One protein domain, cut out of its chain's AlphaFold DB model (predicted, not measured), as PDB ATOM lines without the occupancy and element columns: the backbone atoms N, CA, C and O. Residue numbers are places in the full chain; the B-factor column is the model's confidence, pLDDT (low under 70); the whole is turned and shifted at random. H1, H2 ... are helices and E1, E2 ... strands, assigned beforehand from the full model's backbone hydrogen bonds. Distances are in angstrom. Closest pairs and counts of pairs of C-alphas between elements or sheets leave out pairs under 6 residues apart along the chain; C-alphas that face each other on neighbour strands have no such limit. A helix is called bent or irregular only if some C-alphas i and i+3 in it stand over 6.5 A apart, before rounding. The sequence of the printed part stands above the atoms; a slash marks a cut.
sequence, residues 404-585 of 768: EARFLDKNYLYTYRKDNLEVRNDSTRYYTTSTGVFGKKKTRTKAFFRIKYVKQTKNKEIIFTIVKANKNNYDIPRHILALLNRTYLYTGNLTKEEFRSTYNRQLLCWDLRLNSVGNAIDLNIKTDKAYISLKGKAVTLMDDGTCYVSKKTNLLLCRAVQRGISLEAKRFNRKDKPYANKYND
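What this domain is: This is residues 404 to 585 of the 768 residues of an uncharacterized protein of Bacteroidetes bacterium (UniProt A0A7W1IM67). A six-stranded sheet folds back on itself, E3 and E4 facing E8, E7 and E6 with E5 as the hinge, while the long helix H5 runs past E8, E7 and E6 until residues 573 to 585 stick out. The short helix H4 packs on E3 and E4, and the small hairpin of E1 and E2 lies away from the large sheet. The printed part has 182 residues with five named helices and eight named strands, in the order H1 H2 E1 E2 E3 E4 H3 E5 H4 E6 E7 E8 H5. The large sheet is antiparallel, E3 - E4 - E5 - E8 - E7 - E6, the class is mixed, and the whole is compact: radius of gyration of the C-alphas 18.4 A, spans 59 by 44 by 26 A.

How they stand to each other: E3, residues 449 to 456, and E4, residues 462 to 468, form a hairpin, with N 452 and O 465 2.8 A apart. E5, residues 487 to 490, follows in this strongly twisted sheet, with N 488 and O 464 2.8 A apart. E8, residues 531 to 541, pairs with E5 through N 489 and O 537, 2.8 A. E7, residues 521 to 527, pairs with E8 through N 534 and O 523, 2.8 A, and with E6, residues 509 to 514, through N 513 and O 524, 2.8 A; E6 E7 E8 are a meander, each strand the antiparallel neighbour of the one before. H4, residues 496 to 503, is on the sheet at a height of 8.3 A, only just over E4 with 3 of its 8 C-alphas, and along it at 26 degrees on the local plane. H5, residues 551 to 584, only grazes the sheet with residues 551 to 565; its residues 560 to 568 touch H3, residues 478 to 481, closest at the C-alphas of His 479 and Gly 564, 4.3 A. H3 also only grazes the sheet. H1, residues 404 to 408, is on the sheet at a height of 9.9 A. H2, residues 419 to 422, is not on it. E1, residues 431 to 435, and E2, residues 441 to 445, form a hairpin, with N 432 and O 444 3.1 A apart. Every O i to N i+4 pair is within hydrogen-bond range in H4, 28 of 30 in H5 and 0 of 1 in H1, where 2 of 2 O i to N i+3 pairs are; H2 and H3 are too short for an i+4 pair.

Where its parts are: H1 begins at C-alpha 404, (145.288, 168.623, 153.882). E3 is 21.4 A long, E4 19.9 A, E7 18.0 A and E8 28.5 A. H5, 46.5 A, ends at C-alpha 584, (143.483, 154.187, 168.698); it has a kink of 39 degrees near residue 578 and is only just irregular, C-alphas 575 and 578 being 6.7 A apart.

The domain as a whole: The two C-alphas farthest apart, those of Asp 544 and Asp 585, are 64.3 A apart. The printed part has no cut and no long link. Mean pLDDT of the printed part is 74.9; 59 residues are under 70, among them 415 to 446 and 575 to 585.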
ATOM      1  N   GLU A 404     145.779 167.310 154.324       76.81
ATOM      2  CA  GLU A 404     145.288 168.623 153.882       76.81
ATOM      3  C   GLU A 404     145.232 169.642 155.026       76.81
ATOM      4  O   GLU A 404     145.695 170.772 154.875       76.81
ATOM      5  N   ALA A 405     144.768 169.236 156.211       78.06
ATOM      6  CA  ALA A 405     144.722 170.090 157.396       78.06
ATOM      7  C   ALA A 405     146.120 170.595 157.803       78.06
ATOM      8  O   ALA A 405     146.268 171.731 158.251       78.06
ATOM      9  N   ARG A 406     147.175 169.807 157.555       77.75
ATOM     10  CA  ARG A 406     148.574 170.228 157.767       77.75
ATOM     11  C   ARG A 406     148.999 171.378 156.878       77.75
ATOM     12  O   ARG A 406     149.835 172.194 157.276       77.75
ATOM     13  N   PHE A 407     148.481 171.423 155.650       81.88
ATOM     14  CA  PHE A 407     148.788 172.542 154.779       81.88
ATOM     15  C   PHE A 407     148.284 173.827 155.425       81.88
ATOM     16  O   PHE A 407     149.060 174.770 155.473       81.88
ATOM     17  N   LEU A 408     147.081 173.820 156.011       78.12
ATOM     18  CA  LEU A 408     146.415 174.969 156.642       78.12
ATOM     19  C   LEU A 408     146.917 175.328 158.056       78.12
ATOM     20  O   LEU A 408     146.769 176.472 158.478       78.12
ATOM     21  N   ASP A 409     147.525 174.395 158.791       74.19
ATOM     22  CA  ASP A 409     148.061 174.679 160.129       74.19
ATOM     23  C   ASP A 409     149.471 175.281 160.041       74.19
ATOM     24  O   ASP A 409     150.436 174.585 159.720       74.19
ATOM     25  N   LYS A 410     149.618 176.570 160.376       69.25
ATOM     26  CA  LYS A 410     150.897 177.310 160.372       69.25
ATOM     27  C   LYS A 410     152.032 176.628 161.147       69.25
ATOM     28  O   LYS A 410     153.194 176.845 160.819       69.25
ATOM     29  N   ASN A 411     151.710 175.779 162.122       63.81
ATOM     30  CA  ASN A 411     152.692 175.083 162.949       63.81
ATOM     31  C   ASN A 411     153.271 173.834 162.273       63.81
ATOM     32  O   ASN A 411     154.176 173.226 162.822       63.81
ATOM     33  N   TYR A 412     152.794 173.426 161.095       68.88
ATOM     34  CA  TYR A 412     153.328 172.258 160.386       68.88
ATOM     35  C   TYR A 412     154.361 172.626 159.322       68.88
ATOM     36  O   TYR A 412     154.055 173.300 158.335       68.88
ATOM     37  N   LEU A 413     155.564 172.066 159.447       65.25
ATOM     38  CA  LEU A 413     156.565 172.071 158.385       65.25
ATOM     39  C   LEU A 413     156.385 170.806 157.529       65.25
ATOM     40  O   LEU A 413     156.961 169.767 157.826       65.25
ATOM     41  N   TYR A 414     155.558 170.865 156.486       71.19
ATOM     42  CA  TYR A 414     155.271 169.730 155.591       71.19
ATOM     43  C   TYR A 414     154.988 168.394 156.329       71.19
ATOM     44  O   TYR A 414     153.966 168.258 157.002       71.19
ATOM     45  N   THR A 415     155.878 167.399 156.217       58.91
ATOM     46  CA  THR A 415     155.757 166.060 156.826       58.91
ATOM     47  C   THR A 415     156.262 165.970 158.265       58.91
ATOM     48  O   THR A 415     156.183 164.895 158.861       58.91
ATOM     49  N   TYR A 416     156.779 167.050 158.853       58.62
ATOM     50  CA  TYR A 416     157.189 167.044 160.257       58.62
ATOM     51  C   TYR A 416     155.962 167.104 161.179       58.62
ATOM     52  O   TYR A 416     155.014 167.841 160.910       58.62
ATOM     53  N   ARG A 417     155.976 166.304 162.253       58.56
ATOM     54  CA  ARG A 417     154.884 166.233 163.236       58.56
ATOM     55  C   ARG A 417     154.836 167.467 164.147       58.56
ATOM     56  O   ARG A 417     155.884 168.047 164.433       58.56
ATOM     57  N   LYS A 418     153.634 167.831 164.611       55.72
ATOM     58  CA  LYS A 418     153.362 168.996 165.484       55.72
ATOM     59  C   LYS A 418     153.999 168.894 166.872       55.72
ATOM     60  O   LYS A 418     154.542 169.867 167.374       55.72
ATOM     61  N   ASP A 419     153.995 167.706 167.459       50.44
ATOM     62  CA  ASP A 419     154.547 167.400 168.787       50.44
ATOM     63  C   ASP A 419     156.082 167.518 168.859       50.44
ATOM     64  O   ASP A 419     156.637 167.916 169.880       50.44
ATOM     65  N   ASN A 420     156.786 167.271 167.752       48.53
ATOM     66  CA  ASN A 420     158.227 167.532 167.651       48.53
ATOM     67  C   ASN A 420     158.584 169.031 167.726       48.53
ATOM     68  O   ASN A 420     159.770 169.362 167.808       48.53
ATOM     69  N   LEU A 421     157.595 169.927 167.653       46.94
ATOM     70  CA  LEU A 421     157.785 171.378 167.591       46.94
ATOM     71  C   LEU A 421     157.457 172.090 168.911       46.94
ATOM     72  O   LEU A 421     157.956 173.192 169.119       46.94
ATOM     73  N   GLU A 422     156.697 171.465 169.817       42.62
ATOM     74  CA  GLU A 422     156.346 172.044 171.129       42.62
ATOM     75  C   GLU A 422     157.517 172.019 172.130       42.62
ATOM     76  O   GLU A 422     157.567 172.825 173.050       42.62
ATOM     77  N   VAL A 423     158.512 171.148 171.928       44.03
ATOM     78  CA  VAL A 423     159.605 170.916 172.897       44.03
ATOM     79  C   VAL A 423     160.761 171.932 172.777       44.03
ATOM     80  O   VAL A 423     161.711 171.884 173.555       44.03
ATOM     81  N   ARG A 424     160.752 172.865 171.812       39.62
ATOM     82  CA  ARG A 424     161.865 173.821 171.626       39.62
ATOM     83  C   ARG A 424     161.379 175.258 171.460       39.62
ATOM     84  O   ARG A 424     160.673 175.570 170.507       39.62
ATOM     85  N   ASN A 425     161.833 176.127 172.366       40.69
ATOM     86  CA  ASN A 425     161.525 177.557 172.414       40.69
ATOM     87  C   ASN A 425     161.636 178.282 171.052       40.69
ATOM     88  O   ASN A 425     162.472 177.983 170.187       40.69
ATOM     89  N   ASP A 426     160.759 179.277 170.938       44.53
ATOM     90  CA  ASP A 426     160.063 179.849 169.777       44.53
ATOM     91  C   ASP A 426     160.905 180.298 168.553       44.53
ATOM     92  O   ASP A 426     160.389 180.391 167.443       44.53
ATOM     93  N   SER A 427     162.223 180.491 168.664       43.56
ATOM     94  CA  SER A 427     163.060 180.988 167.549       43.56
ATOM     95  C   SER A 427     163.784 179.901 166.740       43.56
ATOM     96  O   SER A 427     164.263 180.151 165.632       43.56
ATOM     97  N   THR A 428     163.845 178.662 167.244       43.75
ATOM     98  CA  THR A 428     164.526 177.538 166.562       43.75
ATOM     99  C   THR A 428     163.616 176.742 165.619       43.75
ATOM    100  O   THR A 428     164.094 175.862 164.904       43.75
ATOM    101  N   ARG A 429     162.322 177.095 165.546       50.09
ATOM    102  CA  ARG A 429     161.272 176.421 164.753       50.09
ATOM    103  C   ARG A 429     161.653 176.154 163.292       50.09
ATOM    104  O   ARG A 429     161.243 175.150 162.712       50.09
ATOM    105  N   TYR A 430     162.481 177.020 162.712       50.06
ATOM    106  CA  TYR A 430     162.826 177.009 161.285       50.06
ATOM    107  C   TYR A 430     164.276 176.646 160.994       50.06
ATOM    108  O   TYR A 430     164.675 176.561 159.826       50.06
ATOM    109  N   TYR A 431     165.053 176.391 162.048       48.62
ATOM    110  CA  TYR A 431     166.484 176.198 161.955       48.62
ATOM    111  C   TYR A 431     166.914 174.910 162.647       48.62
ATOM    112  O   TYR A 431     166.626 174.687 163.818       48.62
ATOM    113  N   THR A 432     167.685 174.063 161.965       46.12
ATOM    114  CA  THR A 432     168.487 173.085 162.708       46.12
ATOM    115  C   THR A 432     169.658 173.839 163.321       46.12
ATOM    116  O   THR A 432     170.527 174.314 162.586       46.12
ATOM    117  N   THR A 433     169.678 173.976 164.644       41.97
ATOM    118  CA  THR A 433     170.872 174.403 165.373       41.97
ATOM    119  C   THR A 433     171.757 173.181 165.571       41.97
ATOM    120  O   THR A 433     171.452 172.326 166.400       41.97
ATOM    121  N   SER A 434     172.836 173.078 164.801       42.31
ATOM    122  CA  SER A 434     173.970 172.252 165.212       42.31
ATOM    123  C   SER A 434     174.908 173.148 166.011       42.31
ATOM    124  O   SER A 434     175.398 174.152 165.479       42.31
ATOM    125  N   THR A 435     175.145 172.814 167.272       40.81
ATOM    126  CA  THR A 435     176.288 173.336 168.016       40.81
ATOM    127  C   THR A 435     177.544 172.775 167.357       40.81
ATOM    128  O   THR A 435     177.782 171.573 167.368       40.81
ATOM    129  N   GLY A 436     178.302 173.636 166.676       45.03
ATOM    130  CA  GLY A 436     179.680 173.299 166.335       45.03
ATOM    131  C   GLY A 436     180.535 173.321 167.602       45.03
ATOM    132  O   GLY A 436     180.177 174.003 168.561       45.03
ATOM    133  N   VAL A 437     181.675 172.630 167.565       41.25
ATOM    134  CA  VAL A 437     182.648 172.450 168.667       41.25
ATOM    135  C   VAL A 437     183.063 173.765 169.362       41.25
ATOM    136  O   VAL A 437     183.471 173.751 170.511       41.25
ATOM    137  N   PHE A 438     182.872 174.923 168.723       42.41
ATOM    138  CA  PHE A 438     183.245 176.246 169.243       42.41
ATOM    139  C   PHE A 438     182.068 177.102 169.741       42.41
ATOM    140  O   PHE A 438     182.127 178.329 169.672       42.41
ATOM    141  N   GLY A 439     180.931 176.506 170.111       44.44
ATOM    142  CA  GLY A 439     179.764 177.245 170.623       44.44
ATOM    143  C   GLY A 439     179.044 178.141 169.597       44.44
ATOM    144  O   GLY A 439     177.929 178.603 169.842       44.44
ATOM    145  N   LYS A 440     179.607 178.343 168.395       39.16
ATOM    146  CA  LYS A 440     178.945 179.063 167.300       39.16
ATOM    147  C   LYS A 440     177.793 178.219 166.751       39.16
ATOM    148  O   LYS A 440     177.992 177.282 165.973       39.16
ATOM    149  N   LYS A 441     176.567 178.570 167.146       42.94
ATOM    150  CA  LYS A 441     175.329 178.008 166.591       42.94
ATOM    151  C   LYS A 441     175.269 178.317 165.092       42.94
ATOM    152  O   LYS A 441     175.081 179.465 164.700       42.94
ATOM    153  N   LYS A 442     175.400 177.297 164.236       43.97
ATOM    154  CA  LYS A 442     175.052 177.429 162.812       43.97
ATOM    155  C   LYS A 442     173.563 177.142 162.658       43.97
ATOM    156  O   LYS A 442     173.126 176.007 162.828       43.97
ATOM    157  N   THR A 443     172.786 178.167 162.337       45.47
ATOM    158  CA  THR A 443     171.359 178.073 162.012       45.47
ATOM    159  C   THR A 443     171.197 177.748 160.525       45.47
ATOM    160  O   THR A 443     171.507 178.565 159.661       45.47
ATOM    161  N   ARG A 444     170.721 176.541 160.186       54.22
ATOM    162  CA  ARG A 444     170.373 176.179 158.794       54.22
ATOM    163  C   ARG A 444     168.860 176.218 158.600       54.22
ATOM    164  O   ARG A 444     168.160 175.482 159.284       54.22
ATOM    165  N   THR A 445     168.372 177.031 157.664       55.62
ATOM    166  CA  THR A 445     166.945 177.122 157.314       55.62
ATOM    167  C   THR A 445     166.454 175.841 156.629       55.62
ATOM    168  O   THR A 445     167.081 175.356 155.683       55.62
ATOM    169  N   LYS A 446     165.314 175.297 157.079       66.50
ATOM    170  CA  LYS A 446     164.688 174.081 156.509       66.50
ATOM    171  C   LYS A 446     163.819 174.317 155.259       66.50
ATOM    172  O   LYS A 446     163.075 173.433 154.852       66.50
ATOM    173  N   ALA A 447     163.875 175.496 154.648       76.69
ATOM    174  CA  ALA A 447     163.086 175.784 153.452       76.69
ATOM    175  C   ALA A 447     163.470 174.863 152.284       76.69
ATOM    176  O   ALA A 447     164.655 174.606 152.063       76.69
ATOM    177  N   PHE A 448     162.486 174.392 151.516       83.50
ATOM    178  CA  PHE A 448     162.752 173.520 150.365       83.50
ATOM    179  C   PHE A 448     163.070 174.332 149.113       83.50
ATOM    180  O   PHE A 448     163.992 174.005 148.360       83.50
ATOM    181  N   PHE A 449     162.332 175.418 148.893       88.00
ATOM    182  CA  PHE A 449     162.451 176.234 147.693       88.00
ATOM    183  C   PHE A 449     162.268 177.724 147.987       88.00
ATOM    184  O   PHE A 449     161.859 178.130 149.076       88.00
ATOM    185  N   ARG A 450     162.611 178.540 146.995       89.75
ATOM    186  CA  ARG A 450     162.405 179.988 146.980       89.75
ATOM    187  C   ARG A 450     162.023 180.441 145.579       89.75
ATOM    188  O   ARG A 450     162.394 179.805 144.587       89.75
ATOM    189  N   ILE A 451     161.333 181.569 145.507       90.75
ATOM    190  CA  ILE A 451     160.995 182.216 144.242       90.75
ATOM    191  C   ILE A 451     162.164 183.124 143.850       90.75
ATOM    192  O   ILE A 451     162.727 183.858 144.668       90.75
ATOM    193  N   LYS A 452     162.581 183.031 142.590       91.06
ATOM    194  CA  LYS A 452     163.650 183.849 142.023       91.06
ATOM    195  C   LYS A 452     163.088 184.623 140.843       91.06
ATOM    196  O   LYS A 452     162.684 184.033 139.843       91.06
ATOM    197  N   TYR A 453     163.112 185.946 140.951       92.00
ATOM    198  CA  TYR A 453     162.874 186.820 139.807       92.00
ATOM    199  C   TYR A 453     163.936 186.562 138.728       92.00
ATOM    200  O   TYR A 453     165.129 186.479 139.043       92.00
ATOM    201  N   VAL A 454     163.504 186.439 137.472       88.38
ATOM    202  CA  VAL A 454     164.392 186.247 136.319       88.38
ATOM    203  C   VAL A 454     164.550 187.565 135.572       88.38
ATOM    204  O   VAL A 454     165.626 188.158 135.607       88.38
ATOM    205  N   LYS A 455     163.485 188.036 134.918       90.62
ATOM    206  CA  LYS A 455     163.477 189.267 134.120       90.62
ATOM    207  C   LYS A 455     162.051 189.779 133.912       90.62
ATOM    208  O   LYS A 455     161.094 189.124 134.315       90.62
ATOM    209  N   GLN A 456     161.934 190.930 133.265       90.88
ATOM    210  CA  GLN A 456     160.675 191.490 132.790       90.88
ATOM    211  C   GLN A 456     160.702 191.479 131.256       90.88
ATOM    212  O   GLN A 456     161.751 191.761 130.672       90.88
ATOM    213  N   THR A 457     159.604 191.089 130.605       86.50
ATOM    214  CA  THR A 457     159.488 191.124 129.136       86.50
ATOM    215  C   THR A 457     159.378 192.567 128.642       86.50
ATOM    216  O   THR A 457     159.128 193.490 129.421       86.50
ATOM    217  N   LYS A 458     159.521 192.774 127.325       83.25
ATOM    218  CA  LYS A 458     159.273 194.084 126.693       83.25
ATOM    219  C   LYS A 458     157.855 194.601 126.982       83.25
ATOM    220  O   LYS A 458     157.666 195.797 127.164       83.25
ATOM    221  N   ASN A 459     156.897 193.688 127.152       85.12
ATOM    222  CA  ASN A 459     155.497 193.980 127.472       85.12
ATOM    223  C   ASN A 459     155.249 194.195 128.975       85.12
ATOM    224  O   ASN A 459     154.115 194.117 129.434       85.12
ATOM    225  N   LYS A 460     156.307 194.443 129.758       87.69
ATOM    226  CA  LYS A 460     156.268 194.623 131.217       87.69
ATOM    227  C   LYS A 460     155.808 193.393 132.012       87.69
ATOM    228  O   LYS A 460     155.600 193.507 133.220       87.69
ATOM    229  N   GLU A 461     155.738 192.209 131.411       91.12
ATOM    230  CA  GLU A 461     155.325 190.992 132.115       91.12
ATOM    231  C   GLU A 461     156.479 190.416 132.941       91.12
ATOM    232  O   GLU A 461     157.638 190.435 132.524       91.12
ATOM    233  N   ILE A 462     156.178 189.876 134.119       93.69
ATOM    234  CA  ILE A 462     157.200 189.407 135.058       93.69
ATOM    235  C   ILE A 462     157.460 187.916 134.853       93.69
ATOM    236  O   ILE A 462     156.546 187.094 134.896       93.69
ATOM    237  N   ILE A 463     158.737 187.559 134.703       92.75
ATOM    238  CA  ILE A 463     159.196 186.176 134.610       92.75
ATOM    239  C   ILE A 463     159.899 185.780 135.905       92.75
ATOM    240  O   ILE A 463     160.834 186.448 136.365       92.75
ATOM    241  N   PHE A 464     159.505 184.638 136.460       93.06
ATOM    242  CA  PHE A 464     160.131 184.060 137.641       93.06
ATOM    243  C   PHE A 464     160.416 182.569 137.467       93.06
ATOM    244  O   PHE A 464     159.911 181.898 136.569       93.06
ATOM    245  N   THR A 465     161.254 182.040 138.351       92.25
ATOM    246  CA  THR A 465     161.533 180.610 138.461       92.25
ATOM    247  C   THR A 465     161.487 180.176 139.921       92.25
ATOM    248  O   THR A 465     161.652 180.988 140.836       92.25
ATOM    249  N   ILE A 466     161.263 178.886 140.141       91.00
ATOM    250  CA  ILE A 466     161.277 178.264 141.461       91.00
ATOM    251  C   ILE A 466     162.577 177.477 141.578       91.00
ATOM    252  O   ILE A 466     162.840 176.577 140.784       91.00
ATOM    253  N   VAL A 467     163.407 177.816 142.563       90.44
ATOM    254  CA  VAL A 467     164.722 177.187 142.769       90.44
ATOM    255  C   VAL A 467     164.828 176.607 144.167       90.44
ATOM    256  O   VAL A 467     164.129 177.040 145.084       90.44
ATOM    257  N   LYS A 468     165.744 175.654 144.356       88.94
ATOM    258  CA  LYS A 468     166.072 175.132 145.689       88.94
ATOM    259  C   LYS A 468     166.501 176.277 146.617       88.94
ATOM    260  O   LYS A 468     167.238 177.182 146.206       88.94
ATOM    261  N   ALA A 469     166.049 176.239 147.869       84.44
ATOM    262  CA  ALA A 469     166.455 177.232 148.863       84.44
ATOM    263  C   ALA A 469     167.901 177.002 149.335       84.44
ATOM    264  O   ALA A 469     168.635 177.967 149.529       84.44
ATOM    265  N   ASN A 470     168.325 175.737 149.446       78.19
ATOM    266  CA  ASN A 470     169.667 175.338 149.874       78.19
ATOM    267  C   ASN A 470     170.365 174.443 148.835       78.19
ATOM    268  O   ASN A 470     169.706 173.735 148.074       78.19
ATOM    269  N   LYS A 471     171.710 174.467 148.814       69.31
ATOM    270  CA  LYS A 471     172.532 173.618 147.921       69.31
ATOM    271  C   LYS A 471     172.486 172.131 148.302       69.31
ATOM    272  O   LYS A 471     172.704 171.282 147.445       69.31
ATOM    273  N   ASN A 472     172.184 171.817 149.561       63.78
ATOM    274  CA  ASN A 472     172.142 170.442 150.053       63.78
ATOM    275  C   ASN A 472     170.877 169.719 149.567       63.78
ATOM    276  O   ASN A 472     169.771 170.258 149.648       63.78
ATOM    277  N   ASN A 473     171.050 168.482 149.098       52.88
ATOM    278  CA  ASN A 473     169.975 167.597 148.650       52.88
ATOM    279  C   ASN A 473     169.209 167.009 149.845       52.88
ATOM    280  O   ASN A 473     169.358 165.837 150.166       52.88
ATOM    281  N   TYR A 474     168.392 167.816 150.516       59.72
ATOM    282  CA  TYR A 474     167.337 167.251 151.359       59.72
ATOM    283  C   TYR A 474     166.264 166.594 150.476       59.72
ATOM    284  O   TYR A 474     166.142 166.948 149.300       59.72
ATOM    285  N   ASP A 475     165.490 165.665 151.042       68.88
ATOM    286  CA  ASP A 475     164.340 165.005 150.406       68.88
ATOM    287  C   ASP A 475     163.251 166.025 150.027       68.88
ATOM    288  O   ASP A 475     162.252 166.201 150.728       68.88
ATOM    289  N   ILE A 476     163.452 166.752 148.923       78.62
ATOM    290  CA  ILE A 476     162.462 167.690 148.399       78.62
ATOM    291  C   ILE A 476     161.232 166.878 147.972       78.62
ATOM    292  O   ILE A 476     161.364 165.941 147.176       78.62
ATOM    293  N   PRO A 477     160.028 167.247 148.438       83.62
ATOM    294  CA  PRO A 477     158.799 166.566 148.057       83.62
ATOM    295  C   PRO A 477     158.606 166.488 146.539       83.62
ATOM    296  O   PRO A 477     158.892 167.438 145.803       83.62
ATOM    297  N   ARG A 478     158.077 165.358 146.054       85.00
ATOM    298  CA  ARG A 478     157.926 165.088 144.611       85.00
ATOM    299  C   ARG A 478     157.118 166.152 143.869       85.00
ATOM    300  O   ARG A 478     157.447 166.476 142.730       85.00
ATOM    301  N   HIS A 479     156.079 166.699 144.498       86.12
ATOM    302  CA  HIS A 479     155.251 167.746 143.896       86.12
ATOM    303  C   HIS A 479     156.006 169.070 143.736       86.12
ATOM    304  O   HIS A 479     155.776 169.780 142.763       86.12
ATOM    305  N   ILE A 480     156.958 169.367 144.626       88.81
ATOM    306  CA  ILE A 480     157.837 170.539 144.518       88.81
ATOM    307  C   ILE A 480     158.903 170.301 143.444       88.81
ATOM    308  O   ILE A 480     159.142 171.184 142.624       88.81
ATOM    309  N   LEU A 481     159.498 169.100 143.389       87.94
ATOM    310  CA  LEU A 481     160.479 168.735 142.355       87.94
ATOM    311  C   LEU A 481     159.941 168.953 140.935       87.94
ATOM    312  O   LEU A 481     160.680 169.426 140.076       87.94
ATOM    313  N   ALA A 482     158.658 168.666 140.701       87.94
ATOM    314  CA  ALA A 482     158.022 168.882 139.403       87.94
ATOM    315  C   ALA A 482     158.048 170.356 138.949       87.94
ATOM    316  O   ALA A 482     158.028 170.614 137.744       87.94
ATOM    317  N   LEU A 483     158.113 171.304 139.890       87.81
ATOM    318  CA  LEU A 483     158.055 172.747 139.648       87.81
ATOM    319  C   LEU A 483     159.431 173.425 139.570       87.81
ATOM    320  O   LEU A 483     159.523 174.536 139.037       87.81
ATOM    321  N   LEU A 484     160.475 172.796 140.116       89.19
ATOM    322  CA  LEU A 484     161.811 173.384 140.199       89.19
ATOM    323  C   LEU A 484     162.431 173.616 138.819       89.19
ATOM    324  O   LEU A 484     162.246 172.826 137.896       89.19
ATOM    325  N   ASN A 485     163.220 174.688 138.713       86.94
ATOM    326  CA  ASN A 485     163.990 175.079 137.528       86.94
ATOM    327  C   ASN A 485     163.147 175.266 136.253       86.94
ATOM    328  O   ASN A 485     163.681 175.256 135.148       86.94
ATOM    329  N   ARG A 486     161.832 175.461 136.400       89.56
ATOM    330  CA  ARG A 486     160.935 175.869 135.316       89.56
ATOM    331  C   ARG A 486     160.723 177.378 135.338       89.56
ATOM    332  O   ARG A 486     160.852 178.015 136.388       89.56
ATOM    333  N   THR A 487     160.379 177.928 134.183       91.12
ATOM    334  CA  THR A 487     160.106 179.353 134.002       91.12
ATOM    335  C   THR A 487     158.604 179.599 134.005       91.12
ATOM    336  O   THR A 487     157.838 178.853 133.391       91.12
ATOM    337  N   TYR A 488     158.184 180.645 134.709       91.38
ATOM    338  CA  TYR A 488     156.786 181.014 134.875       91.38
ATOM    339  C   TYR A 488     156.581 182.483 134.520       91.38
ATOM    340  O   TYR A 488     157.361 183.346 134.928       91.38
ATOM    341  N   LEU A 489     155.504 182.745 133.789       91.81
ATOM    342  CA  LEU A 489     154.954 184.071 133.562       91.81
ATOM    343  C   LEU A 489     154.007 184.398 134.716       91.81
ATOM    344  O   LEU A 489     153.037 183.668 134.934       91.81
ATOM    345  N   TYR A 490     154.291 185.457 135.463       92.69
ATOM    346  CA  TYR A 490     153.416 185.953 136.518       92.69
ATOM    347  C   TYR A 490     152.165 186.594 135.914       92.69
ATOM    348  O   TYR A 490     152.248 187.323 134.932       92.69
ATOM    349  N   THR A 491     151.006 186.304 136.502       89.94
ATOM    350  CA  THR A 491     149.693 186.750 135.991       89.94
ATOM    351  C   THR A 491     148.886 187.544 137.020       89.94
ATOM    352  O   THR A 491     147.682 187.710 136.864       89.94
ATOM    353  N   GLY A 492     149.529 187.995 138.100       88.69
ATOM    354  CA  GLY A 492     148.905 188.900 139.063       88.69
ATOM    355  C   GLY A 492     149.195 190.370 138.757       88.69
ATOM    356  O   GLY A 492     149.856 190.694 137.775       88.69
ATOM    357  N   ASN A 493     148.720 191.247 139.640       91.38
ATOM    358  CA  ASN A 493     148.674 192.694 139.400       91.38
ATOM    359  C   ASN A 493     149.853 193.471 140.010       91.38
ATOM    360  O   ASN A 493     149.817 194.695 140.041       91.38
ATOM    361  N   LEU A 494     150.874 192.784 140.530       91.25
ATOM    362  CA  LEU A 494     152.026 193.449 141.138       91.25
ATOM    363  C   LEU A 494     152.972 194.029 140.088       91.25
ATOM    364  O   LEU A 494     153.257 193.403 139.062       91.25
ATOM    365  N   THR A 495     153.538 195.186 140.417       93.69
ATOM    366  CA  THR A 495     154.678 195.768 139.709       93.69
ATOM    367  C   THR A 495     155.937 194.917 139.905       93.69
ATOM    368  O   THR A 495     156.012 194.020 140.751       93.69
ATOM    369  N   LYS A 496     156.977 195.184 139.109       92.94
ATOM    370  CA  LYS A 496     158.264 194.480 139.209       92.94
ATOM    371  C   LYS A 496     158.917 194.698 140.574       92.94
ATOM    372  O   LYS A 496     159.501 193.762 141.126       92.94
ATOM    373  N   GLU A 497     158.852 195.920 141.087       92.62
ATOM    374  CA  GLU A 497     159.416 196.328 142.368       92.62
ATOM    375  C   GLU A 497     158.693 195.605 143.509       92.62
ATOM    376  O   GLU A 497     159.350 194.915 144.293       92.62
ATOM    377  N   GLU A 498     157.358 195.638 143.510       91.88
ATOM    378  CA  GLU A 498     156.526 194.929 144.489       91.88
ATOM    379  C   GLU A 498     156.746 193.415 144.430       91.88
ATOM    380  O   GLU A 498     156.953 192.764 145.452       91.88
ATOM    381  N   PHE A 499     156.793 192.826 143.232       92.75
ATOM    382  CA  PHE A 499     157.061 191.396 143.084       92.75
ATOM    383  C   PHE A 499     158.416 191.012 143.691       92.75
ATOM    384  O   PHE A 499     158.549 189.971 144.345       92.75
ATOM    385  N   ARG A 500     159.448 191.838 143.478       90.12
ATOM    386  CA  ARG A 500     160.786 191.585 144.021       90.12
ATOM    387  C   ARG A 500     160.812 191.733 145.536       90.12
ATOM    388  O   ARG A 500     161.441 190.885 146.166       90.12
ATOM    389  N   SER A 501     160.149 192.736 146.109       87.06
ATOM    390  CA  SER A 501     160.071 192.882 147.567       87.06
ATOM    391  C   SER A 501     159.269 191.757 148.216       87.06
ATOM    392  O   SER A 501     159.656 191.268 149.272       87.06
ATOM    393  N   THR A 502     158.193 191.295 147.575       86.38
ATOM    394  CA  THR A 502     157.302 190.281 148.153       86.38
ATOM    395  C   THR A 502     157.867 188.864 148.034       86.38
ATOM    396  O   THR A 502     157.785 188.092 148.988       86.38
ATOM    397  N   TYR A 503     158.443 188.489 146.884       86.06
ATOM    398  CA  TYR A 503     158.745 187.079 146.592       86.06
ATOM    399  C   TYR A 503     160.233 186.736 146.446       86.06
ATOM    400  O   TYR A 503     160.607 185.569 146.572       86.06
ATOM    401  N   ASN A 504     161.115 187.694 146.148       78.44
ATOM    402  CA  ASN A 504     162.490 187.378 145.750       78.44
ATOM    403  C   ASN A 504     163.446 187.266 146.950       78.44
ATOM    404  O   ASN A 504     163.480 188.164 147.776       78.44
ATOM    405  N   ARG A 505     164.295 186.221 146.986       65.94
ATOM    406  CA  ARG A 505     165.407 185.916 147.939       65.94
ATOM    407  C   ARG A 505     165.115 185.955 149.455       65.94
ATOM    408  O   ARG A 505     165.788 185.223 150.171       65.94
ATOM    409  N   GLN A 506     164.162 186.746 149.931       69.88
ATOM    410  CA  GLN A 506     163.791 186.895 151.336       69.88
ATOM    411  C   GLN A 506     162.727 185.883 151.764       69.88
ATOM    412  O   GLN A 506     162.651 185.546 152.941       69.88
ATOM    413  N   LEU A 507     161.932 185.371 150.817       77.81
ATOM    414  CA  LEU A 507     160.826 184.474 151.117       77.81
ATOM    415  C   LEU A 507     161.251 183.003 151.055       77.81
ATOM    416  O   LEU A 507     161.619 182.470 150.001       77.81
ATOM    417  N   LEU A 508     161.180 182.343 152.206       80.06
ATOM    418  CA  LEU A 508     161.523 180.940 152.380       80.06
ATOM    419  C   LEU A 508     160.248 180.095 152.372       80.06
ATOM    420  O   LEU A 508     159.353 180.293 153.187       80.06
ATOM    421  N   CYS A 509     160.162 179.148 151.435       86.00
ATOM    422  CA  CYS A 509     158.936 178.390 151.193       86.00
ATOM    423  C   CYS A 509     159.070 176.942 151.682       86.00
ATOM    424  O   CYS A 509     160.093 176.277 151.457       86.00
ATOM    425  N   TRP A 510     158.026 176.448 152.348       82.19
ATOM    426  CA  TRP A 510     158.031 175.148 153.027       82.19
ATOM    427  C   TRP A 510     157.073 174.132 152.432       82.19
ATOM    428  O   TRP A 510     157.297 172.934 152.554       82.19
ATOM    429  N   ASP A 511     155.984 174.587 151.831       86.56
ATOM    430  CA  ASP A 511     155.039 173.706 151.162       86.56
ATOM    431  C   ASP A 511     154.277 174.481 150.090       86.56
ATOM    432  O   ASP A 511     154.263 175.714 150.079       86.56
ATOM    433  N   LEU A 512     153.659 173.750 149.173       88.94
ATOM    434  CA  LEU A 512     152.910 174.295 148.058       88.94
ATOM    435  C   LEU A 512     151.726 173.390 147.712       88.94
ATOM    436  O   LEU A 512     151.856 172.163 147.661       88.94
ATOM    437  N   ARG A 513     150.574 173.999 147.436       87.19
ATOM    438  CA  ARG A 513     149.391 173.356 146.855       87.19
ATOM    439  C   ARG A 513     149.023 174.045 145.549       87.19
ATOM    440  O   ARG A 513     149.340 175.213 145.339       87.19
ATOM    441  N   LEU A 514     148.371 173.293 144.670       83.69
ATOM    442  CA  LEU A 514     147.788 173.833 143.451       83.69
ATOM    443  C   LEU A 514     146.292 173.990 143.628       83.69
ATOM    444  O   LEU A 514     145.602 173.001 143.862       83.69
ATOM    445  N   ASN A 515     145.806 175.201 143.395       75.75
ATOM    446  CA  ASN A 515     144.396 175.450 143.149       75.75
ATOM    447  C   ASN A 515     144.210 175.620 141.638       75.75
ATOM    448  O   ASN A 515     144.000 176.727 141.164       75.75
ATOM    449  N   SER A 516     144.369 174.566 140.833       61.25
ATOM    450  CA  SER A 516     144.182 174.733 139.383       61.25
ATOM    451  C   SER A 516     142.751 174.426 138.956       61.25
ATOM    452  O   SER A 516     142.322 173.270 138.986       61.25
ATOM    453  N   VAL A 517     142.088 175.463 138.449       51.06
ATOM    454  CA  VAL A 517     140.939 175.398 137.539       51.06
ATOM    455  C   VAL A 517     141.478 175.669 136.122       51.06
ATOM    456  O   VAL A 517     141.805 176.801 135.777       51.06
ATOM    457  N   GLY A 518     141.639 174.637 135.285       62.44
ATOM    458  CA  GLY A 518     142.015 174.795 133.864       62.44
ATOM    459  C   GLY A 518     143.517 174.985 133.556       62.44
ATOM    460  O   GLY A 518     144.352 174.213 134.018       62.44
ATOM    461  N   ASN A 519     143.855 175.957 132.690       64.06
ATOM    462  CA  ASN A 519     145.204 176.164 132.106       64.06
ATOM    463  C   ASN A 519     146.128 177.109 132.907       64.06
ATOM    464  O   ASN A 519     147.268 177.332 132.492       64.06
ATOM    465  N   ALA A 520     145.642 177.707 133.997       66.94
ATOM    466  CA  ALA A 520     146.421 178.582 134.872       66.94
ATOM    467  C   ALA A 520     146.884 177.825 136.125       66.94
ATOM    468  O   ALA A 520     146.203 176.914 136.598       66.94
ATOM    469  N   ILE A 521     148.054 178.198 136.646       74.19
ATOM    470  CA  ILE A 521     148.654 177.585 137.827       74.19
ATOM    471  C   ILE A 521     148.599 178.601 138.967       74.19
ATOM    472  O   ILE A 521     149.443 179.493 139.052       74.19
ATOM    473  N   ASP A 522     147.624 178.439 139.858       85.38
ATOM    474  CA  ASP A 522     147.586 179.176 141.120       85.38
ATOM    475  C   ASP A 522     148.325 178.363 142.185       85.38
ATOM    476  O   ASP A 522     147.877 177.303 142.639       85.38
ATOM    477  N   LEU A 523     149.516 178.850 142.530       87.38
ATOM    478  CA  LEU A 523     150.393 178.263 143.529       87.38
ATOM    479  C   LEU A 523     150.016 178.835 144.896       87.38
ATOM    480  O   LEU A 523     150.333 179.982 145.201       87.38
ATOM    481  N   ASN A 524     149.393 178.030 145.744       89.69
ATOM    482  CA  ASN A 524     149.237 178.369 147.151       89.69
ATOM    483  C   ASN A 524     150.495 177.939 147.881       89.69
ATOM    484  O   ASN A 524     150.780 176.748 147.983       89.69
ATOM    485  N   ILE A 525     151.266 178.900 148.368       89.00
ATOM    486  CA  ILE A 525     152.575 178.662 148.959       89.00
ATOM    487  C   ILE A 525     152.496 178.946 150.448       89.00
ATOM    488  O   ILE A 525     152.031 180.000 150.885       89.00
ATOM    489  N   LYS A 526     152.992 177.991 151.225       87.31
ATOM    490  CA  LYS A 526     153.176 178.123 152.660       87.31
ATOM    491  C   LYS A 526     154.581 178.636 152.942       87.31
ATOM    492  O   LYS A 526     155.571 178.035 152.505       87.31
ATOM    493  N   THR A 527     154.651 179.741 153.669       83.69
ATOM    494  CA  THR A 527     155.899 180.427 154.021       83.69
ATOM    495  C   THR A 527     156.054 180.498 155.533       83.69
ATOM    496  O   THR A 527     155.173 180.068 156.278       83.69
ATOM    497  N   ASP A 528     157.166 181.073 155.973       70.25
ATOM    498  CA  ASP A 528     157.444 181.352 157.375       70.25
ATOM    499  C   ASP A 528     156.579 182.428 158.013       70.25
ATOM    500  O   ASP A 528     156.405 182.431 159.232       70.25
ATOM    501  N   LYS A 529     156.008 183.311 157.196       71.19
ATOM    502  CA  LYS A 529     155.254 184.473 157.672       71.19
ATOM    503  C   LYS A 529     153.760 184.370 157.393       71.19
ATOM    504  O   LYS A 529     152.961 184.862 158.181       71.19
ATOM    505  N   ALA A 530     153.382 183.761 156.271       76.69
ATOM    506  CA  ALA A 530     151.999 183.739 155.801       76.69
ATOM    507  C   ALA A 530     151.732 182.659 154.735       76.69
ATOM    508  O   ALA A 530     152.647 182.048 154.172       76.69
ATOM    509  N   TYR A 531     150.454 182.482 154.410       85.00
ATOM    510  CA  TYR A 531     150.031 181.858 153.160       85.00
ATOM    511  C   TYR A 531     150.018 182.907 152.059       85.00
ATOM    512  O   TYR A 531     149.443 183.979 152.231       85.00
ATOM    513  N   ILE A 532     150.633 182.590 150.926       87.38
ATOM    514  CA  ILE A 532     150.611 183.452 149.746       87.38
ATOM    515  C   ILE A 532     149.998 182.695 148.572       87.38
ATOM    516  O   ILE A 532     150.166 181.480 148.445       87.38
ATOM    517  N   SER A 533     149.316 183.419 147.693       88.06
ATOM    518  CA  SER A 533     148.844 182.889 146.419       88.06
ATOM    519  C   SER A 533     149.648 183.530 145.294       88.06
ATOM    520  O   SER A 533     149.663 184.752 145.143       88.06
ATOM    521  N   LEU A 534     150.355 182.706 144.525       89.06
ATOM    522  CA  LEU A 534     151.194 183.131 143.415       89.06
ATOM    523  C   LEU A 534     150.622 182.585 142.108       89.06
ATOM    524  O   LEU A 534     150.716 181.393 141.818       89.06
ATOM    525  N   LYS A 535     150.056 183.483 141.305       88.94
ATOM    526  CA  LYS A 535     149.441 183.138 140.021       88.94
ATOM    527  C   LYS A 535     150.470 183.134 138.901       88.94
ATOM    528  O   LYS A 535     151.134 184.149 138.664       88.94
ATOM    529  N   GLY A 536     150.574 182.034 138.160       87.31
ATOM    530  CA  GLY A 536     151.476 181.960 137.016       87.31
ATOM    531  C   GLY A 536     151.075 180.969 135.930       87.31
ATOM    532  O   GLY A 536     150.205 180.118 136.097       87.31
ATOM    533  N   LYS A 537     151.741 181.080 134.781       88.44
ATOM    534  CA  LYS A 537     151.661 180.120 133.670       88.44
ATOM    535  C   LYS A 537     153.064 179.609 133.379       88.44
ATOM    536  O   LYS A 537     153.975 180.420 133.232       88.44
ATOM    537  N   ALA A 538     153.262 178.294 133.298       87.56
ATOM    538  CA  ALA A 538     154.553 177.768 132.871       87.56
ATOM    539  C   ALA A 538     154.781 178.141 131.400       87.56
ATOM    540  O   ALA A 538     153.887 177.964 130.562       87.56
ATOM    541  N   VAL A 539     155.969 178.666 131.111       89.62
ATOM    542  CA  VAL A 539     156.358 179.160 129.788       89.62
ATOM    543  C   VAL A 539     157.724 178.636 129.387       89.62
ATOM    544  O   VAL A 539     158.596 178.420 130.231       89.62
ATOM    545  N   THR A 540     157.914 178.475 128.083       88.38
ATOM    546  CA  THR A 540     159.243 178.349 127.486       88.38
ATOM    547  C   THR A 540     159.695 179.739 127.066       88.38
ATOM    548  O   THR A 540     158.956 180.443 126.377       88.38
ATOM    549  N   LEU A 541     160.877 180.143 127.523       84.06
ATOM    550  CA  LEU A 541     161.497 181.394 127.108       84.06
ATOM    551  C   LEU A 541     162.255 181.146 125.804       84.06
ATOM    552  O   LEU A 541     163.090 180.245 125.767       84.06
ATOM    553  N   MET A 542     161.955 181.932 124.777       85.44
ATOM    554  CA  MET A 542     162.655 181.896 123.494       85.44
ATOM    555  C   MET A 542     163.859 182.853 123.507       85.44
ATOM    556  O   MET A 542     163.924 183.770 124.336       85.44
ATOM    557  N   ASP A 543     164.800 182.658 122.580       83.81
ATOM    558  CA  ASP A 543     166.028 183.465 122.477       83.81
ATOM    559  C   ASP A 543     165.740 184.948 122.191       83.81
ATOM    560  O   ASP A 543     166.424 185.835 122.703       83.81
ATOM    561  N   ASP A 544     164.654 185.233 121.469       80.88
ATOM    562  CA  ASP A 544     164.162 186.588 121.179       80.88
ATOM    563  C   ASP A 544     163.534 187.301 122.401       80.88
ATOM    564  O   ASP A 544     163.149 188.474 122.343       80.88
ATOM    565  N   GLY A 545     163.437 186.602 123.537       76.06
ATOM    566  CA  GLY A 545     162.867 187.099 124.781       76.06
ATOM    567  C   GLY A 545     161.346 186.984 124.891       76.06
ATOM    568  O   GLY A 545     160.811 187.390 125.929       76.06
ATOM    569  N   THR A 546     160.665 186.420 123.891       82.50
ATOM    570  CA  THR A 546     159.236 186.093 123.955       82.50
ATOM    571  C   THR A 546     158.987 184.837 124.795       82.50
ATOM    572  O   THR A 546     159.889 184.047 125.089       82.50
ATOM    573  N   CYS A 547     157.745 184.675 125.257       84.06
ATOM    574  CA  CYS A 547     157.326 183.542 126.075       84.06
ATOM    575  C   CYS A 547     156.226 182.760 125.368       84.06
ATOM    576  O   CYS A 547     155.193 183.318 125.005       84.06
ATOM    577  N   TYR A 548     156.409 181.447 125.254       85.19
ATOM    578  CA  TYR A 548     155.394 180.553 124.716       85.19
ATOM    579  C   TYR A 548     154.713 179.759 125.836       85.19
ATOM    580  O   TYR A 548     155.363 179.023 126.588       85.19
ATOM    581  N   VAL A 549     153.386 179.892 125.943       82.94
ATOM    582  CA  VAL A 549     152.553 179.138 126.891       82.94
ATOM    583  C   VAL A 549     152.019 177.880 126.204       82.94
ATOM    584  O   VAL A 549     151.027 177.920 125.476       82.94
ATOM    585  N   SER A 550     152.613 176.724 126.488       79.44
ATOM    586  CA  SER A 550     152.058 175.445 126.034       79.44
ATOM    587  C   SER A 550     150.927 174.986 126.960       79.44
ATOM    588  O   SER A 550     151.160 174.625 128.119       79.44
ATOM    589  N   LYS A 551     149.689 174.941 126.444       78.25
ATOM    590  CA  LYS A 551     148.524 174.379 127.164       78.25
ATOM    591  C   LYS A 551     148.790 172.936 127.612       78.25
ATOM    592  O   LYS A 551     148.556 172.588 128.768       78.25
ATOM    593  N   LYS A 552     149.363 172.113 126.722       81.56
ATOM    594  CA  LYS A 552     149.734 170.716 127.004       81.56
ATOM    595  C   LYS A 552     150.758 170.626 128.140       81.56
ATOM    596  O   LYS A 552     150.613 169.783 129.022       81.56
ATOM    597  N   THR A 553     151.754 171.513 128.160       79.44
ATOM    598  CA  THR A 553     152.787 171.540 129.207       79.44
ATOM    599  C   THR A 553     152.210 171.929 130.566       79.44
ATOM    600  O   THR A 553     152.522 171.268 131.554       79.44
ATOM    601  N   ASN A 554     151.338 172.942 130.630       81.50
ATOM    602  CA  ASN A 554     150.677 173.333 131.883       81.50
ATOM    603  C   ASN A 554     149.782 172.213 132.430       81.50
ATOM    604  O   ASN A 554     149.853 171.904 133.619       81.50
ATOM    605  N   LEU A 555     149.009 171.543 131.568       83.00
ATOM    606  CA  LEU A 555     148.168 170.414 131.968       83.00
ATOM    607  C   LEU A 555     148.999 169.241 132.517       83.00
ATOM    608  O   LEU A 555     148.670 168.677 133.562       83.00
ATOM    609  N   LEU A 556     150.088 168.873 131.832       84.69
ATOM    610  CA  LEU A 556     150.995 167.813 132.285       84.69
ATOM    611  C   LEU A 556     151.674 168.172 133.609       84.69
ATOM    612  O   LEU A 556     151.815 167.308 134.474       84.69
ATOM    613  N   LEU A 557     152.051 169.440 133.788       85.31
ATOM    614  CA  LEU A 557     152.629 169.931 135.032       85.31
ATOM    615  C   LEU A 557     151.627 169.838 136.187       85.31
ATOM    616  O   LEU A 557     151.960 169.273 137.226       85.31
ATOM    617  N   CYS A 558     150.389 170.299 135.988       83.56
ATOM    618  CA  CYS A 558     149.329 170.194 136.994       83.56
ATOM    619  C   CYS A 558     149.095 168.734 137.403       83.56
ATOM    620  O   CYS A 558     149.102 168.418 138.593       83.56
ATOM    621  N   ARG A 559     149.002 167.818 136.426       86.06
ATOM    622  CA  ARG A 559     148.873 166.373 136.682       86.06
ATOM    623  C   ARG A 559     150.064 165.809 137.456       86.06
ATOM    624  O   ARG A 559     149.869 165.013 138.372       86.06
ATOM    625  N   ALA A 560     151.291 166.204 137.115       87.75
ATOM    626  CA  ALA A 560     152.497 165.740 137.801       87.75
ATOM    627  C   ALA A 560     152.530 166.190 139.269       87.75
ATOM    628  O   ALA A 560     152.829 165.389 140.156       87.75
ATOM    629  N   VAL A 561     152.164 167.446 139.534       87.25
ATOM    630  CA  VAL A 561     152.115 168.012 140.887       87.25
ATOM    631  C   VAL A 561     150.997 167.366 141.708       87.25
ATOM    632  O   VAL A 561     151.264 166.889 142.808       87.25
ATOM    633  N   GLN A 562     149.779 167.249 141.162       86.50
ATOM    634  CA  GLN A 562     148.651 166.571 141.820       86.50
ATOM    635  C   GLN A 562     148.961 165.100 142.129       86.50
ATOM    636  O   GLN A 562     148.693 164.616 143.230       86.50
ATOM    637  N   ARG A 563     149.593 164.385 141.189       88.50
ATOM    638  CA  ARG A 563     150.060 163.010 141.415       88.50
ATOM    639  C   ARG A 563     151.111 162.953 142.522       88.50
ATOM    640  O   ARG A 563     151.068 162.040 143.342       88.50
ATOM    641  N   GLY A 564     152.034 163.914 142.556       87.38
ATOM    642  CA  GLY A 564     153.015 164.064 143.629       87.38
ATOM    643  C   GLY A 564     152.344 164.221 144.993       87.38
ATOM    644  O   GLY A 564     152.621 163.427 145.886       87.38
ATOM    645  N   ILE A 565     151.402 165.162 145.110       86.06
ATOM    646  CA  ILE A 565     150.613 165.416 146.325       86.06
ATOM    647  C   ILE A 565     149.886 164.141 146.774       86.06
ATOM    648  O   ILE A 565     150.033 163.714 147.914       86.06
ATOM    649  N   SER A 566     149.174 163.468 145.864       87.00
ATOM    650  CA  SER A 566     148.442 162.234 146.176       87.00
ATOM    651  C   SER A 566     149.360 161.104 146.658       87.00
ATOM    652  O   SER A 566     149.031 160.389 147.605       87.00
ATOM    653  N   LEU A 567     150.529 160.928 146.032       86.50
ATOM    654  CA  LEU A 567     151.499 159.912 146.444       86.50
ATOM    655  C   LEU A 567     152.098 160.214 147.816       86.50
ATOM    656  O   LEU A 567     152.294 159.293 148.605       86.50
ATOM    657  N   GLU A 568     152.382 161.480 148.101       83.12
ATOM    658  CA  GLU A 568     152.890 161.909 149.399       83.12
ATOM    659  C   GLU A 568     151.825 161.765 150.491       83.12
ATOM    660  O   GLU A 568     152.113 161.181 151.533       83.12
ATOM    661  N   ALA A 569     150.573 162.140 150.217       83.38
ATOM    662  CA  ALA A 569     149.441 161.884 151.105       83.38
ATOM    663  C   ALA A 569     149.262 160.380 151.382       83.38
ATOM    664  O   ALA A 569     149.102 159.970 152.529       83.38
ATOM    665  N   LYS A 570     149.369 159.522 150.355       84.44
ATOM    666  CA  LYS A 570     149.324 158.057 150.517       84.44
ATOM    667  C   LYS A 570     150.499 157.520 151.332       84.44
ATOM    668  O   LYS A 570     150.294 156.652 152.174       84.44
ATOM    669  N   ARG A 571     151.723 157.997 151.086       80.19
ATOM    670  CA  ARG A 571     152.926 157.609 151.847       80.19
ATOM    671  C   ARG A 571     152.798 157.997 153.308       80.19
ATOM    672  O   ARG A 571     153.102 157.184 154.174       80.19
ATOM    673  N   PHE A 572     152.336 159.217 153.547       74.19
ATOM    674  CA  PHE A 572     152.065 159.749 154.866       74.19
ATOM    675  C   PHE A 572     151.011 158.894 155.584       74.19
ATOM    676  O   PHE A 572     151.315 158.272 156.599       74.19
ATOM    677  N   ASN A 573     149.837 158.719 154.974       73.31
ATOM    678  CA  ASN A 573     148.766 157.895 155.529       73.31
ATOM    679  C   ASN A 573     149.214 156.441 155.745       73.31
ATOM    680  O   ASN A 573     148.862 155.845 156.750       73.31
ATOM    681  N   ARG A 574     150.022 155.846 154.857       72.69
ATOM    682  CA  ARG A 574     150.553 154.482 155.039       72.69
ATOM    683  C   ARG A 574     151.552 154.389 156.192       72.69
ATOM    684  O   ARG A 574     151.576 153.360 156.860       72.69
ATOM    685  N   LYS A 575     152.386 155.413 156.400       66.44
ATOM    686  CA  LYS A 575     153.334 155.455 157.519       66.44
ATOM    687  C   LYS A 575     152.613 155.625 158.844       66.44
ATOM    688  O   LYS A 575     152.968 154.915 159.770       66.44
ATOM    689  N   ASP A 576     151.607 156.491 158.916       63.09
ATOM    690  CA  ASP A 576     150.941 156.809 160.180       63.09
ATOM    691  C   ASP A 576     149.747 155.902 160.501       63.09
ATOM    692  O   ASP A 576     149.486 155.687 161.675       63.09
ATOM    693  N   LYS A 577     149.071 155.268 159.531       60.28
ATOM    694  CA  LYS A 577     147.917 154.372 159.785       60.28
ATOM    695  C   LYS A 577     148.224 153.177 160.713       60.28
ATOM    696  O   LYS A 577     147.392 152.897 161.570       60.28
ATOM    697  N   PRO A 578     149.390 152.502 160.641       59.12
ATOM    698  CA  PRO A 578     149.766 151.480 161.622       59.12
ATOM    699  C   PRO A 578     149.960 152.050 163.031       59.12
ATOM    700  O   PRO A 578     149.567 151.410 164.001       59.12
ATOM    701  N   TYR A 579     150.523 153.259 163.151       53.88
ATOM    702  CA  TYR A 579     150.685 153.930 164.444       53.88
ATOM    703  C   TYR A 579     149.342 154.426 164.976       53.88
ATOM    704  O   TYR A 579     149.058 154.223 166.145       53.88
ATOM    705  N   ALA A 580     148.497 155.003 164.124       51.66
ATOM    706  CA  ALA A 580     147.176 155.513 164.461       51.66
ATOM    707  C   ALA A 580     146.216 154.400 164.872       51.66
ATOM    708  O   ALA A 580     145.502 154.580 165.842       51.66
ATOM    709  N   ASN A 581     146.234 153.235 164.217       53.00
ATOM    710  CA  ASN A 581     145.419 152.093 164.639       53.00
ATOM    711  C   ASN A 581     145.910 151.523 165.976       53.00
ATOM    712  O   ASN A 581     145.129 151.398 166.909       53.00
ATOM    713  N   LYS A 582     147.224 151.297 166.113       51.06
ATOM    714  CA  LYS A 582     147.828 150.806 167.360       51.06
ATOM    715  C   LYS A 582     147.655 151.787 168.527       51.06
ATOM    716  O   LYS A 582     147.655 151.382 169.680       51.06
ATOM    717  N   TYR A 583     147.534 153.078 168.230       46.97
ATOM    718  CA  TYR A 583     147.288 154.130 169.207       46.97
ATOM    719  C   TYR A 583     145.812 154.421 169.424       46.97
ATOM    720  O   TYR A 583     145.471 154.849 170.509       46.97
ATOM    721  N   ASN A 584     144.925 154.169 168.464       47.19
ATOM    722  CA  ASN A 584     143.483 154.187 168.698       47.19
ATOM    723  C   ASN A 584     143.091 153.066 169.669       47.19
ATOM    724  O   ASN A 584     142.284 153.310 170.559       47.19
ATOM    725  N   ASP A 585     143.785 151.925 169.609       49.47
ATOM    726  CA  ASP A 585     143.727 150.888 170.647       49.47
ATOM    727  C   ASP A 585     144.303 151.368 172.005       49.47
ATOM    728  O   ASP A 585     143.880 150.896 173.056       49.47
TER     729      ASP A 585